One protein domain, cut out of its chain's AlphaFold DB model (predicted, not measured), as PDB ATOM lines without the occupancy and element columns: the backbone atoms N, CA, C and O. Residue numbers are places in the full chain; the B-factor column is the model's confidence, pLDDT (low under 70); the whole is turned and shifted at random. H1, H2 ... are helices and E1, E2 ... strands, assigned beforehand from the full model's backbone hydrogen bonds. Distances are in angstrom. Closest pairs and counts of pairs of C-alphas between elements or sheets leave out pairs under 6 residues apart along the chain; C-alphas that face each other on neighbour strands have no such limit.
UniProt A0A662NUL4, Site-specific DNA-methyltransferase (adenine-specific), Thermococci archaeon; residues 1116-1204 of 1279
ATOM      1  N   VAL A1116      -0.150 -20.023  10.229       81.38
ATOM      2  CA  VAL A1116      -0.532 -21.356   9.728       81.38
ATOM      3  C   VAL A1116      -1.316 -21.227   8.415       81.38
ATOM      4  O   VAL A1116      -2.307 -20.503   8.323       81.38
ATOM      5  N   GLY A1117      -0.829 -21.887   7.359       78.75
ATOM      6  CA  GLY A1117      -1.424 -21.855   6.015       78.75
ATOM      7  C   GLY A1117      -1.238 -20.547   5.228       78.75
ATOM      8  O   GLY A1117      -1.685 -20.466   4.086       78.75
ATOM      9  N   ARG A1118      -0.583 -19.522   5.799       82.88
ATOM     10  CA  ARG A1118      -0.374 -18.196   5.174       82.88
ATOM     11  C   ARG A1118       1.095 -17.836   4.959       82.88
ATOM     12  O   ARG A1118       1.406 -17.043   4.074       82.88
ATOM     13  N   ILE A1119       1.992 -18.381   5.776       82.00
ATOM     14  CA  ILE A1119       3.434 -18.120   5.753       82.00
ATOM     15  C   ILE A1119       4.159 -19.457   5.500       82.00
ATOM     16  O   ILE A1119       3.746 -20.464   6.075       82.00
ATOM     17  N   PRO A1120       5.222 -19.504   4.670       79.88
ATOM     18  CA  PRO A1120       6.034 -20.712   4.501       79.88
ATOM     19  C   PRO A1120       6.551 -21.248   5.842       79.88
ATOM     20  O   PRO A1120       6.991 -20.461   6.685       79.88
ATOM     21  N   GLN A1121       6.536 -22.573   6.030       75.38
ATOM     22  CA  GLN A1121       6.943 -23.219   7.287       75.38
ATOM     23  C   GLN A1121       8.371 -22.847   7.713       75.38
ATOM     24  O   GLN A1121       8.637 -22.747   8.906       75.38
ATOM     25  N   GLU A1122       9.284 -22.564   6.773       78.44
ATOM     26  CA  GLU A1122      10.662 -22.192   7.128       78.44
ATOM     27  C   GLU A1122      10.765 -20.841   7.855       78.44
ATOM     28  O   GLU A1122      11.789 -20.568   8.476       78.44
ATOM     29  N   ARG A1123       9.718 -20.005   7.795       81.38
ATOM     30  CA  ARG A1123       9.647 -18.690   8.453       81.38
ATOM     31  C   ARG A1123       8.899 -18.706   9.790       81.38
ATOM     32  O   ARG A1123       8.678 -17.641  10.368       81.38
ATOM     33  N   LEU A1124       8.513 -19.879  10.293       86.56
ATOM     34  CA  LEU A1124       7.869 -20.045  11.597       86.56
ATOM     35  C   LEU A1124       8.838 -20.674  12.611       86.56
ATOM     36  O   LEU A1124       9.737 -21.426  12.247       86.56
ATOM     37  N   PHE A1125       8.662 -20.347  13.898       87.75
ATOM     38  CA  PHE A1125       9.444 -20.950  14.990       87.75
ATOM     39  C   PHE A1125       9.035 -22.398  15.282       87.75
ATOM     40  O   PHE A1125       9.856 -23.189  15.739       87.75
ATOM     41  N   PHE A1126       7.774 -22.721  15.001       92.69
ATOM     42  CA  PHE A1126       7.158 -24.016  15.252       92.69
ATOM     43  C   PHE A1126       6.593 -24.573  13.949       92.69
ATOM     44  O   PHE A1126       6.128 -23.815  13.094       92.69
ATOM     45  N   THR A1127       6.623 -25.893  13.803       89.81
ATOM     46  CA  THR A1127       5.850 -26.615  12.788       89.81
ATOM     47  C   THR A1127       4.474 -26.976  13.326       89.81
ATOM     48  O   THR A1127       3.503 -26.811  12.590       89.81
ATOM     49  N   ASP A1128       4.391 -27.362  14.602       91.44
ATOM     50  CA  ASP A1128       3.142 -27.645  15.310       91.44
ATOM     51  C   ASP A1128       3.206 -27.186  16.777       91.44
ATOM     52  O   ASP A1128       4.285 -27.122  17.374       91.44
ATOM     53  N   VAL A1129       2.054 -26.841  17.352       94.38
ATOM     54  CA  VAL A1129       1.907 -26.446  18.760       94.38
ATOM     55  C   VAL A1129       0.648 -27.082  19.330       94.38
ATOM     56  O   VAL A1129      -0.456 -26.843  18.844       94.38
ATOM     57  N   LYS A1130       0.805 -27.825  20.425       94.31
ATOM     58  CA  LYS A1130      -0.292 -28.482  21.130       94.31
ATOM     59  C   LYS A1130      -0.307 -28.082  22.603       94.31
ATOM     60  O   LYS A1130       0.551 -28.486  23.385       94.31
ATOM     61  N   ILE A1131      -1.309 -27.296  22.983       91.94
ATOM     62  CA  ILE A1131      -1.622 -26.975  24.383       91.94
ATOM     63  C   ILE A1131      -2.525 -28.093  24.918       91.94
ATOM     64  O   ILE A1131      -3.582 -28.347  24.344       91.94
ATOM     65  N   ILE A1132      -2.079 -28.805  25.956       92.12
ATOM     66  CA  ILE A1132      -2.730 -30.034  26.451       92.12
ATOM     67  C   ILE A1132      -3.521 -29.769  27.741       92.12
ATOM     68  O   ILE A1132      -4.578 -30.362  27.938       92.12
ATOM     69  N   SER A1133      -3.027 -28.869  28.596       88.69
ATOM     70  CA  SER A1133      -3.654 -28.478  29.867       88.69
ATOM     71  C   SER A1133      -4.317 -27.105  29.786       88.69
ATOM     72  O   SER A1133      -3.867 -26.243  29.030       88.69
ATOM     73  N   ASP A1134      -5.299 -26.870  30.661       89.19
ATOM     74  CA  ASP A1134      -5.772 -25.526  30.999       89.19
ATOM     75  C   ASP A1134      -4.613 -24.665  31.548       89.19
ATOM     76  O   ASP A1134      -3.736 -25.159  32.270       89.19
ATOM     77  N   GLU A1135      -4.580 -23.385  31.167       90.25
ATOM     78  CA  GLU A1135      -3.518 -22.446  31.530       90.25
ATOM     79  C   GLU A1135      -3.500 -22.077  33.019       90.25
ATOM     80  O   GLU A1135      -2.444 -21.653  33.498       90.25
ATOM     81  N   ASP A1136      -4.614 -22.254  33.735       90.75
ATOM     82  CA  ASP A1136      -4.787 -21.882  35.144       90.75
ATOM     83  C   ASP A1136      -4.589 -23.060  36.113       90.75
ATOM     84  O   ASP A1136      -4.554 -22.866  37.330       90.75
ATOM     85  N   THR A1137      -4.392 -24.277  35.594       84.69
ATOM     86  CA  THR A1137      -4.111 -25.461  36.423       84.69
ATOM     87  C   THR A1137      -2.777 -25.292  37.159       84.69
ATOM     88  O   THR A1137      -1.743 -25.028  36.535       84.69
ATOM     89  N   GLU A1138      -2.794 -25.422  38.494       83.62
ATOM     90  CA  GLU A1138      -1.586 -25.374  39.324       83.62
ATOM     91  C   GLU A1138      -0.887 -26.739  39.359       83.62
ATOM     92  O   GLU A1138      -1.482 -27.751  39.712       83.62
ATOM     93  N   TYR A1139       0.412 -26.737  39.075       83.19
ATOM     94  CA  TYR A1139       1.281 -27.905  39.134       83.19
ATOM     95  C   TYR A1139       2.298 -27.773  40.274       83.19
ATOM     96  O   TYR A1139       2.788 -26.680  40.576       83.19
ATOM     97  N   GLY A1140       2.689 -28.905  40.869       64.00
ATOM     98  CA  GLY A1140       3.732 -28.974  41.904       64.00
ATOM     99  C   GLY A1140       5.149 -28.702  41.376       64.00
ATOM    100  O   GLY A1140       6.097 -28.541  42.147       64.00
ATOM    101  N   GLY A1141       5.311 -28.642  40.054       79.69
ATOM    102  CA  GLY A1141       6.558 -28.348  39.357       79.69
ATOM    103  C   GLY A1141       6.447 -28.653  37.865       79.69
ATOM    104  O   GLY A1141       5.440 -29.197  37.418       79.69
ATOM    105  N   PHE A1142       7.492 -28.319  37.106       83.81
ATOM    106  CA  PHE A1142       7.565 -28.597  35.672       83.81
ATOM    107  C   PHE A1142       8.883 -29.280  35.299       83.81
ATOM    108  O   PHE A1142       9.938 -28.931  35.837       83.81
ATOM    109  N   GLU A1143       8.829 -30.199  34.338       80.69
ATOM    110  CA  GLU A1143       9.990 -30.800  33.677       80.69
ATOM    111  C   GLU A1143       9.949 -30.559  32.162       80.69
ATOM    112  O   GLU A1143       8.885 -30.358  31.578       80.69
ATOM    113  N   LEU A1144      11.120 -30.551  31.521       86.06
ATOM    114  CA  LEU A1144      11.274 -30.364  30.077       86.06
ATOM    115  C   LEU A1144      11.890 -31.615  29.449       86.06
ATOM    116  O   LEU A1144      12.907 -32.116  29.935       86.06
ATOM    117  N   GLU A1145      11.329 -32.060  28.329       84.50
ATOM    118  CA  GLU A1145      11.862 -33.141  27.499       84.50
ATOM    119  C   GLU A1145      12.015 -32.645  26.057       84.50
ATOM    120  O   GLU A1145      11.060 -32.152  25.465       84.50
ATOM    121  N   LEU A1146      13.213 -32.765  25.479       84.81
ATOM    122  CA  LEU A1146      13.481 -32.392  24.089       84.81
ATOM    123  C   LEU A1146      13.972 -33.619  23.321       84.81
ATOM    124  O   LEU A1146      15.096 -34.068  23.543       84.81
ATOM    125  N   LYS A1147      13.165 -34.145  22.392       81.88
ATOM    126  CA  LYS A1147      13.493 -35.363  21.641       81.88
ATOM    127  C   LYS A1147      12.994 -35.298  20.201       81.88
ATOM    128  O   LYS A1147      11.817 -35.084  19.949       81.88
ATOM    129  N   GLY A1148      13.899 -35.522  19.246       76.38
ATOM    130  CA  GLY A1148      13.546 -35.740  17.836       76.38
ATOM    131  C   GLY A1148      12.809 -34.581  17.153       76.38
ATOM    132  O   GLY A1148      12.026 -34.841  16.248       76.38
ATOM    133  N   GLY A1149      13.037 -33.332  17.577       85.06
ATOM    134  CA  GLY A1149      12.312 -32.165  17.051       85.06
ATOM    135  C   GLY A1149      10.976 -31.869  17.747       85.06
ATOM    136  O   GLY A1149      10.210 -31.062  17.233       85.06
ATOM    137  N   SER A1150      10.714 -32.484  18.908       90.75
ATOM    138  CA  SER A1150       9.591 -32.167  19.802       90.75
ATOM    139  C   SER A1150      10.110 -31.751  21.184       90.75
ATOM    140  O   SER A1150      10.978 -32.416  21.758       90.75
ATOM    141  N   LEU A1151       9.607 -30.627  21.697       93.31
ATOM    142  CA  LEU A1151       9.838 -30.106  23.042       93.31
ATOM    143  C   LEU A1151       8.547 -30.235  23.850       93.31
ATOM    144  O   LEU A1151       7.572 -29.530  23.589       93.31
ATOM    145  N   LYS A1152       8.564 -31.100  24.861       92.88
ATOM    146  CA  LYS A1152       7.460 -31.322  25.793       92.88
ATOM    147  C   LYS A1152       7.739 -30.647  27.125       92.88
ATOM    148  O   LYS A1152       8.817 -30.791  27.701       92.88
ATOM    149  N   LEU A1153       6.736 -29.942  27.625       93.38
ATOM    150  CA  LEU A1153       6.654 -29.473  28.996       93.38
ATOM    151  C   LEU A1153       5.729 -30.422  29.756       93.38
ATOM    152  O   LEU A1153       4.594 -30.649  29.333       93.38
ATOM    153  N   LEU A1154       6.216 -30.963  30.866       88.88
ATOM    154  CA  LEU A1154       5.487 -31.879  31.733       88.88
ATOM    155  C   LEU A1154       5.166 -31.166  33.051       88.88
ATOM    156  O   LEU A1154       6.075 -30.630  33.683       88.88
ATOM    157  N   GLY A1155       3.900 -31.135  33.453       87.00
ATOM    158  CA  GLY A1155       3.449 -30.668  34.761       87.00
ATOM    159  C   GLY A1155       3.467 -31.810  35.774       87.00
ATOM    160  O   GLY A1155       3.211 -32.961  35.428       87.00
ATOM    161  N   ARG A1156       3.821 -31.512  37.026       78.31
ATOM    162  CA  ARG A1156       3.848 -32.496  38.115       78.31
ATOM    163  C   ARG A1156       2.559 -32.448  38.932       78.31
ATOM    164  O   ARG A1156       2.308 -31.451  39.611       78.31
ATOM    165  N   GLU A1157       1.818 -33.549  38.927       72.56
ATOM    166  CA  GLU A1157       0.642 -33.798  39.766       72.56
ATOM    167  C   GLU A1157       0.952 -34.974  40.701       72.56
ATOM    168  O   GLU A1157       0.941 -36.141  40.302       72.56
ATOM    169  N   GLY A1158       1.328 -34.669  41.948       65.12
ATOM    170  CA  GLY A1158       1.911 -35.667  42.851       65.12
ATOM    171  C   GLY A1158       3.209 -36.251  42.277       65.12
ATOM    172  O   GLY A1158       4.164 -35.516  42.012       65.12
ATOM    173  N   ASP A1159       3.232 -37.565  42.046       46.22
ATOM    174  CA  ASP A1159       4.371 -38.279  41.447       46.22
ATOM    175  C   ASP A1159       4.252 -38.484  39.929       46.22
ATOM    176  O   ASP A1159       5.156 -39.037  39.300       46.22
ATOM    177  N   ILE A1160       3.156 -38.029  39.318       58.72
ATOM    178  CA  ILE A1160       2.895 -38.215  37.891       58.72
ATOM    179  C   ILE A1160       3.341 -36.964  37.131       58.72
ATOM    180  O   ILE A1160       3.029 -35.835  37.508       58.72
ATOM    181  N   LEU A1161       4.087 -37.176  36.045       72.19
ATOM    182  CA  LEU A1161       4.427 -36.140  35.074       72.19
ATOM    183  C   LEU A1161       3.451 -36.226  33.898       72.19
ATOM    184  O   LEU A1161       3.485 -37.188  33.127       72.19
ATOM    185  N   THR A1162       2.584 -35.229  33.759       81.12
ATOM    186  CA  THR A1162       1.596 -35.126  32.681       81.12
ATOM    187  C   THR A1162       2.048 -34.106  31.637       81.12
ATOM    188  O   THR A1162       2.462 -33.003  31.988       81.12
ATOM    189  N   PRO A1163       2.004 -34.418  30.331       88.38
ATOM    190  CA  PRO A1163       2.278 -33.428  29.292       88.38
ATOM    191  C   PRO A1163       1.282 -32.265  29.337       88.38
ATOM    192  O   PRO A1163       0.079 -32.488  29.252       88.38
ATOM    193  N   VAL A1164       1.781 -31.029  29.428       93.94
ATOM    194  CA  VAL A1164       0.955 -29.807  29.484       93.94
ATOM    195  C   VAL A1164       1.067 -28.952  28.222       93.94
ATOM    196  O   VAL A1164       0.105 -28.290  27.835       93.94
ATOM    197  N   LEU A1165       2.222 -28.986  27.554       95.12
ATOM    198  CA  LEU A1165       2.494 -28.286  26.300       95.12
ATOM    199  C   LEU A1165       3.470 -29.114  25.465       95.12
ATOM    200  O   LEU A1165       4.474 -29.596  25.986       95.12
ATOM    201  N   GLU A1166       3.207 -29.233  24.172       95.88
ATOM    202  CA  GLU A1166       4.093 -29.871  23.201       95.88
ATOM    203  C   GLU A1166       4.333 -28.924  22.020       95.88
ATOM    204  O   GLU A1166       3.397 -28.345  21.465       95.88
ATOM    205  N   LEU A1167       5.605 -28.717  21.677       95.44
ATOM    206  CA  LEU A1167       6.059 -27.830  20.609       95.44
ATOM    207  C   LEU A1167       6.893 -28.637  19.617       95.44
ATOM    208  O   LEU A1167       7.929 -29.182  19.996       95.44
ATOM    209  N   GLU A1168       6.501 -28.664  18.349       94.12
ATOM    210  CA  GLU A1168       7.283 -29.292  17.285       94.12
ATOM    211  C   GLU A1168       7.962 -28.237  16.413       94.12
ATOM    212  O   GLU A1168       7.422 -27.152  16.172       94.12
ATOM    213  N   GLY A1169       9.160 -28.535  15.917       91.12
ATOM    214  CA  GLY A1169       9.884 -27.617  15.048       91.12
ATOM    215  C   GLY A1169      11.299 -28.064  14.712       91.12
ATOM    216  O   GLY A1169      11.714 -29.194  14.972       91.12
ATOM    217  N   LYS A1170      12.071 -27.141  14.128       89.38
ATOM    218  CA  LYS A1170      13.504 -27.359  13.890       89.38
ATOM    219  C   LYS A1170      14.227 -27.488  15.231       89.38
ATOM    220  O   LYS A1170      14.036 -26.659  16.122       89.38
ATOM    221  N   GLU A1171      15.077 -28.505  15.350       87.25
ATOM    222  CA  GLU A1171      15.745 -28.882  16.600       87.25
ATOM    223  C   GLU A1171      16.507 -27.709  17.237       87.25
ATOM    224  O   GLU A1171      16.392 -27.485  18.437       87.25
ATOM    225  N   GLU A1172      17.197 -26.889  16.441       87.38
ATOM    226  CA  GLU A1172      17.954 -25.735  16.935       87.38
ATOM    227  C   GLU A1172      17.066 -24.678  17.609       87.38
ATOM    228  O   GLU A1172      17.436 -24.090  18.626       87.38
ATOM    229  N   LEU A1173      15.879 -24.429  17.051       88.88
ATOM    230  CA  LEU A1173      14.940 -23.442  17.584       88.88
ATOM    231  C   LEU A1173      14.290 -23.938  18.871       88.88
ATOM    232  O   LEU A1173      14.092 -23.159  19.804       88.88
ATOM    233  N   LEU A1174      14.011 -25.237  18.952       91.00
ATOM    234  CA  LEU A1174      13.501 -25.841  20.174       91.00
ATOM    235  C   LEU A1174      14.561 -25.890  21.275       91.00
ATOM    236  O   LEU A1174      14.228 -25.631  22.426       91.00
ATOM    237  N   GLU A1175      15.835 -26.126  20.950       88.25
ATOM    238  CA  GLU A1175      16.929 -25.981  21.919       88.25
ATOM    239  C   GLU A1175      17.014 -24.545  22.446       88.25
ATOM    240  O   GLU A1175      17.169 -24.338  23.648       88.25
ATOM    241  N   HIS A1176      16.857 -23.540  21.579       87.94
ATOM    242  CA  HIS A1176      16.821 -22.143  22.006       87.94
ATOM    243  C   HIS A1176      15.700 -21.880  23.024       87.94
ATOM    244  O   HIS A1176      15.940 -21.289  24.077       87.94
ATOM    245  N   ILE A1177      14.493 -22.374  22.739       90.12
ATOM    246  CA  ILE A1177      13.323 -22.222  23.613       90.12
ATOM    247  C   ILE A1177      13.488 -23.022  24.907       90.12
ATOM    248  O   ILE A1177      13.153 -22.515  25.978       90.12
ATOM    249  N   TYR A1178      14.059 -24.225  24.837       90.44
ATOM    250  CA  TYR A1178      14.381 -25.050  25.999       90.44
ATOM    251  C   TYR A1178      15.228 -24.268  27.011       90.44
ATOM    252  O   TYR A1178      14.880 -24.219  28.190       90.44
ATOM    253  N   PHE A1179      16.296 -23.592  26.565       87.00
ATOM    254  CA  PHE A1179      17.133 -22.784  27.461       87.00
ATOM    255  C   PHE A1179      16.402 -21.555  28.020       87.00
ATOM    256  O   PHE A1179      16.588 -21.241  29.196       87.00
ATOM    257  N   SER A1180      15.526 -20.908  27.244       88.69
ATOM    258  CA  SER A1180      14.691 -19.803  27.744       88.69
ATOM    259  C   SER A1180      13.691 -20.244  28.819       88.69
ATOM    260  O   SER A1180      13.516 -19.545  29.818       88.69
ATOM    261  N   ILE A1181      13.038 -21.402  28.651       90.25
ATOM    262  CA  ILE A1181      12.125 -21.937  29.675       90.25
ATOM    263  C   ILE A1181      12.926 -22.364  30.908       90.25
ATOM    264  O   ILE A1181      12.538 -22.055  32.035       90.25
ATOM    265  N   LEU A1182      14.076 -23.012  30.712       84.50
ATOM    266  CA  LEU A1182      14.964 -23.402  31.804       84.50
ATOM    267  C   LEU A1182      15.417 -22.184  32.629       84.50
ATOM    268  O   LEU A1182      15.406 -22.238  33.856       84.50
ATOM    269  N   GLU A1183      15.749 -21.063  31.982       83.62
ATOM    270  CA  GLU A1183      16.101 -19.810  32.663       83.62
ATOM    271  C   GLU A1183      14.950 -19.277  33.536       83.62
ATOM    272  O   GLU A1183      15.179 -18.830  34.665       83.62
ATOM    273  N   LEU A1184      13.702 -19.369  33.057       84.75
ATOM    274  CA  LEU A1184      12.525 -19.012  33.847       84.75
ATOM    275  C   LEU A1184      12.352 -19.940  35.057       84.75
ATOM    276  O   LEU A1184      12.158 -19.439  36.170       84.75
ATOM    277  N   LEU A1185      12.422 -21.258  34.851       79.38
ATOM    278  CA  LEU A1185      12.234 -22.268  35.901       79.38
ATOM    279  C   LEU A1185      13.309 -22.182  36.993       79.38
ATOM    280  O   LEU A1185      13.038 -22.456  38.160       79.38
ATOM    281  N   GLU A1186      14.520 -21.744  36.647       68.69
ATOM    282  CA  GLU A1186      15.593 -21.493  37.613       68.69
ATOM    283  C   GLU A1186      15.520 -20.104  38.284       68.69
ATOM    284  O   GLU A1186      16.311 -19.801  39.189       68.69
ATOM    285  N   SER A1187      14.586 -19.242  37.870       73.00
ATOM    286  CA  SER A1187      14.423 -17.894  38.420       73.00
ATOM    287  C   SER A1187      13.664 -17.887  39.760       73.00
ATOM    288  O   SER A1187      13.058 -18.864  40.180       73.00
ATOM    289  N   ARG A1188      13.663 -16.745  40.466       50.97
ATOM    290  CA  ARG A1188      12.841 -16.556  41.687       50.97
ATOM    291  C   ARG A1188      11.365 -16.280  41.394       50.97
ATOM    292  O   ARG A1188      10.611 -15.988  42.323       50.97
ATOM    293  N   LYS A1189      10.963 -16.253  40.122       67.50
ATOM    294  CA  LYS A1189       9.577 -15.981  39.757       67.50
ATOM    295  C   LYS A1189       8.746 -17.196  40.159       67.50
ATOM    296  O   LYS A1189       9.107 -18.323  39.848       67.50
ATOM    297  N   LYS A1190       7.636 -16.960  40.857       74.94
ATOM    298  CA  LYS A1190       6.645 -18.002  41.124       74.94
ATOM    299  C   LYS A1190       6.084 -18.459  39.773       74.94
ATOM    300  O   LYS A1190       5.608 -17.609  39.015       74.94
ATOM    301  N   VAL A1191       6.218 -19.745  39.472       81.56
ATOM    302  CA  VAL A1191       5.695 -20.401  38.270       81.56
ATOM    303  C   VAL A1191       4.916 -21.603  38.764       81.56
ATOM    304  O   VAL A1191       5.513 -22.531  39.303       81.56
ATOM    305  N   LYS A1192       3.593 -21.527  38.671       85.38
ATOM    306  CA  LYS A1192       2.696 -22.590  39.121       85.38
ATOM    307  C   LYS A1192       1.834 -23.152  38.004       85.38
ATOM    308  O   LYS A1192       1.425 -24.297  38.102       85.38
ATOM    309  N   THR A1193       1.587 -22.378  36.954       91.75
ATOM    310  CA  THR A1193       0.639 -22.756  35.907       91.75
ATOM    311  C   THR A1193       1.277 -22.728  34.521       91.75
ATOM    312  O   THR A1193       2.344 -22.134  34.318       91.75
ATOM    313  N   LEU A1194       0.632 -23.355  33.536       93.56
ATOM    314  CA  LEU A1194       1.068 -23.247  32.141       93.56
ATOM    315  C   LEU A1194       1.003 -21.785  31.659       93.56
ATOM    316  O   LEU A1194       1.918 -21.319  30.975       93.56
ATOM    317  N   GLY A1195      -0.003 -21.020  32.095       92.06
ATOM    318  CA  GLY A1195      -0.105 -19.585  31.831       92.06
ATOM    319  C   GLY A1195       1.112 -18.798  32.332       92.06
ATOM    320  O   GLY A1195       1.602 -17.903  31.636       92.06
ATOM    321  N   ASP A1196       1.673 -19.157  33.491       90.56
ATOM    322  CA  ASP A1196       2.914 -18.554  33.983       90.56
ATOM    323  C   ASP A1196       4.093 -18.807  33.034       90.56
ATOM    324  O   ASP A1196       4.844 -17.874  32.736       90.56
ATOM    325  N   ILE A1197       4.253 -20.038  32.536       94.12
ATOM    326  CA  ILE A1197       5.330 -20.408  31.602       94.12
ATOM    327  C   ILE A1197       5.197 -19.608  30.303       94.12
ATOM    328  O   ILE A1197       6.158 -18.969  29.865       94.12
ATOM    329  N   LEU A1198       4.004 -19.603  29.706       94.81
ATOM    330  CA  LEU A1198       3.737 -18.958  28.419       94.81
ATOM    331  C   LEU A1198       3.986 -17.443  28.468       94.81
ATOM    332  O   LEU A1198       4.537 -16.863  27.525       94.81
ATOM    333  N   ASN A1199       3.610 -16.803  29.577       92.62
ATOM    334  CA  ASN A1199       3.692 -15.354  29.729       92.62
ATOM    335  C   ASN A1199       5.046 -14.862  30.249       92.62
ATOM    336  O   ASN A1199       5.471 -13.765  29.884       92.62
ATOM    337  N   LYS A1200       5.729 -15.637  31.101       91.75
ATOM    338  CA  LYS A1200       6.972 -15.200  31.762       91.75
ATOM    339  C   LYS A1200       8.243 -15.666  31.047       91.75
ATOM    340  O   LYS A1200       9.304 -15.118  31.352       91.75
ATOM    341  N   THR A1201       8.156 -16.634  30.130       93.94
ATOM    342  CA  THR A1201       9.306 -17.089  29.332       93.94
ATOM    343  C   THR A1201       9.623 -16.049  28.265       93.94
ATOM    344  O   THR A1201       8.841 -15.857  27.334       93.94
ATOM    345  N   GLU A1202      10.771 -15.384  28.392       89.69
ATOM    346  CA  GLU A1202      11.285 -14.446  27.392       89.69
ATOM    347  C   GLU A1202      12.258 -15.161  26.454       89.69
ATOM    348  O   GLU A1202      13.292 -15.664  26.886       89.69
ATOM    349  N   VAL A1203      11.947 -15.154  25.161       88.94
ATOM    350  CA  VAL A1203      12.785 -15.705  24.097       88.94
ATOM    351  C   VAL A1203      13.428 -14.541  23.326       88.94
ATOM    352  O   VAL A1203      12.713 -13.726  22.718       88.94
ATOM    353  N   PRO A1204      14.761 -14.382  23.380       85.00
ATOM    354  CA  PRO A1204      15.485 -13.394  22.580       85.00
ATOM    355  C   PRO A1204      15.368 -13.702  21.082       85.00
ATOM    356  O   PRO A1204      15.582 -14.828  20.661       85.00
TER     357      PRO A1204
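This is residues 1116 to 1204 of the 1279 residues of the protein "Site-specific DNA-methyltransferase (adenine-specific)" of Thermococci archaeon (UniProt A0A662NUL4). A twisted sheet of four antiparallel strands, in the order E1, E4, E3, E2, has the long helix H1 running along E3 and E2 over one face. The short helix H2 and the last strand E5 fold back near H1, E5 beside it and away from the sheet, while residues 1116 to 1127, with no named element, reach beyond the end of the sheet where E1 begins. The printed part has 89 residues, with two named helices and five named strands in the order E1, E2, E3, E4, H1, H2, E5, and its class is mixed, helices and strands. It is compact, with a radius of gyration of the C-alphas of 13.2 A, and elongated, spanning 40 by 23 by 23 A.

In the sheet, E1, residues 1128 to 1131, and E2, residues 1142 to 1147, are edge strands; E3, residues 1150 to 1157, and E4, residues 1160 to 1168, are inner ones. E2, E3 and E4 form a meander, each strand the antiparallel neighbour of the one before, with hairpins E2 and E3, and E3 and E4. With E1 beside E4 the four make a Greek key, a meander of three whose last strand is the antiparallel neighbour of the strand before the meander. N 1130 and O 1166 are 2.8 A apart across E1 and E4, N 1153 and O 1165 2.8 A across E4 and E3, and N 1145 and O 1152 2.9 A across E3 and E2, each within hydrogen-bond range. E4 bends by 55 degrees at residue 1165. H1, residues 1171 to 1185, is on the sheet at a height over the sheet of 9.3 A, in two layers, a helix on one face of a sheet. It is over E3 and E2 and runs along the strands, at 2 degrees to E3 on the local plane; the C-alphas of Leu 1151 and Leu 1174, the closest of E3 and H1, are 6.3 A apart. H2, residues 1194 to 1200, only grazes the sheet, with residues 1194 to 1198. H1, with residues 1181 to 1184 alone, and H2 only just touch, with 3 pairs of C-alphas within 8 A, the closest being Leu 1184 and Lys 1200 at 7.1 A; they are about perpendicular, at 90 degrees. E5, residues 1202 to 1204, pairs with no named strand and is apart from E1, E2, E3 and E4; its closest C-alpha pair with H1 is Val 1203 and Ser 1180, 5.8 A. In H1 and H2 every O i to N i+4 pair is within hydrogen-bond range.

E1 begins at C-alpha 1128, (3.142, -27.645, 15.310), and is 10.3 A long. E2 measures 16.7 A, E3 21.9 A and E4 22.9 A. H1 begins at C-alpha 1171, (15.745, -28.882, 16.600), and measures 20.7 A; H2 measures 10.0 A. E5, 6.5 A, ends at C-alpha 1204, (15.485, -13.394, 22.580).

The C-alphas farthest apart are those of Arg 1118 and Asp 1159, 41.7 A. The printed part has no cut, and no link is long. Mean pLDDT of the printed part is 84.9; residues 1140, 1158 to 1160, 1186 and 1188 to 1189 are under 70.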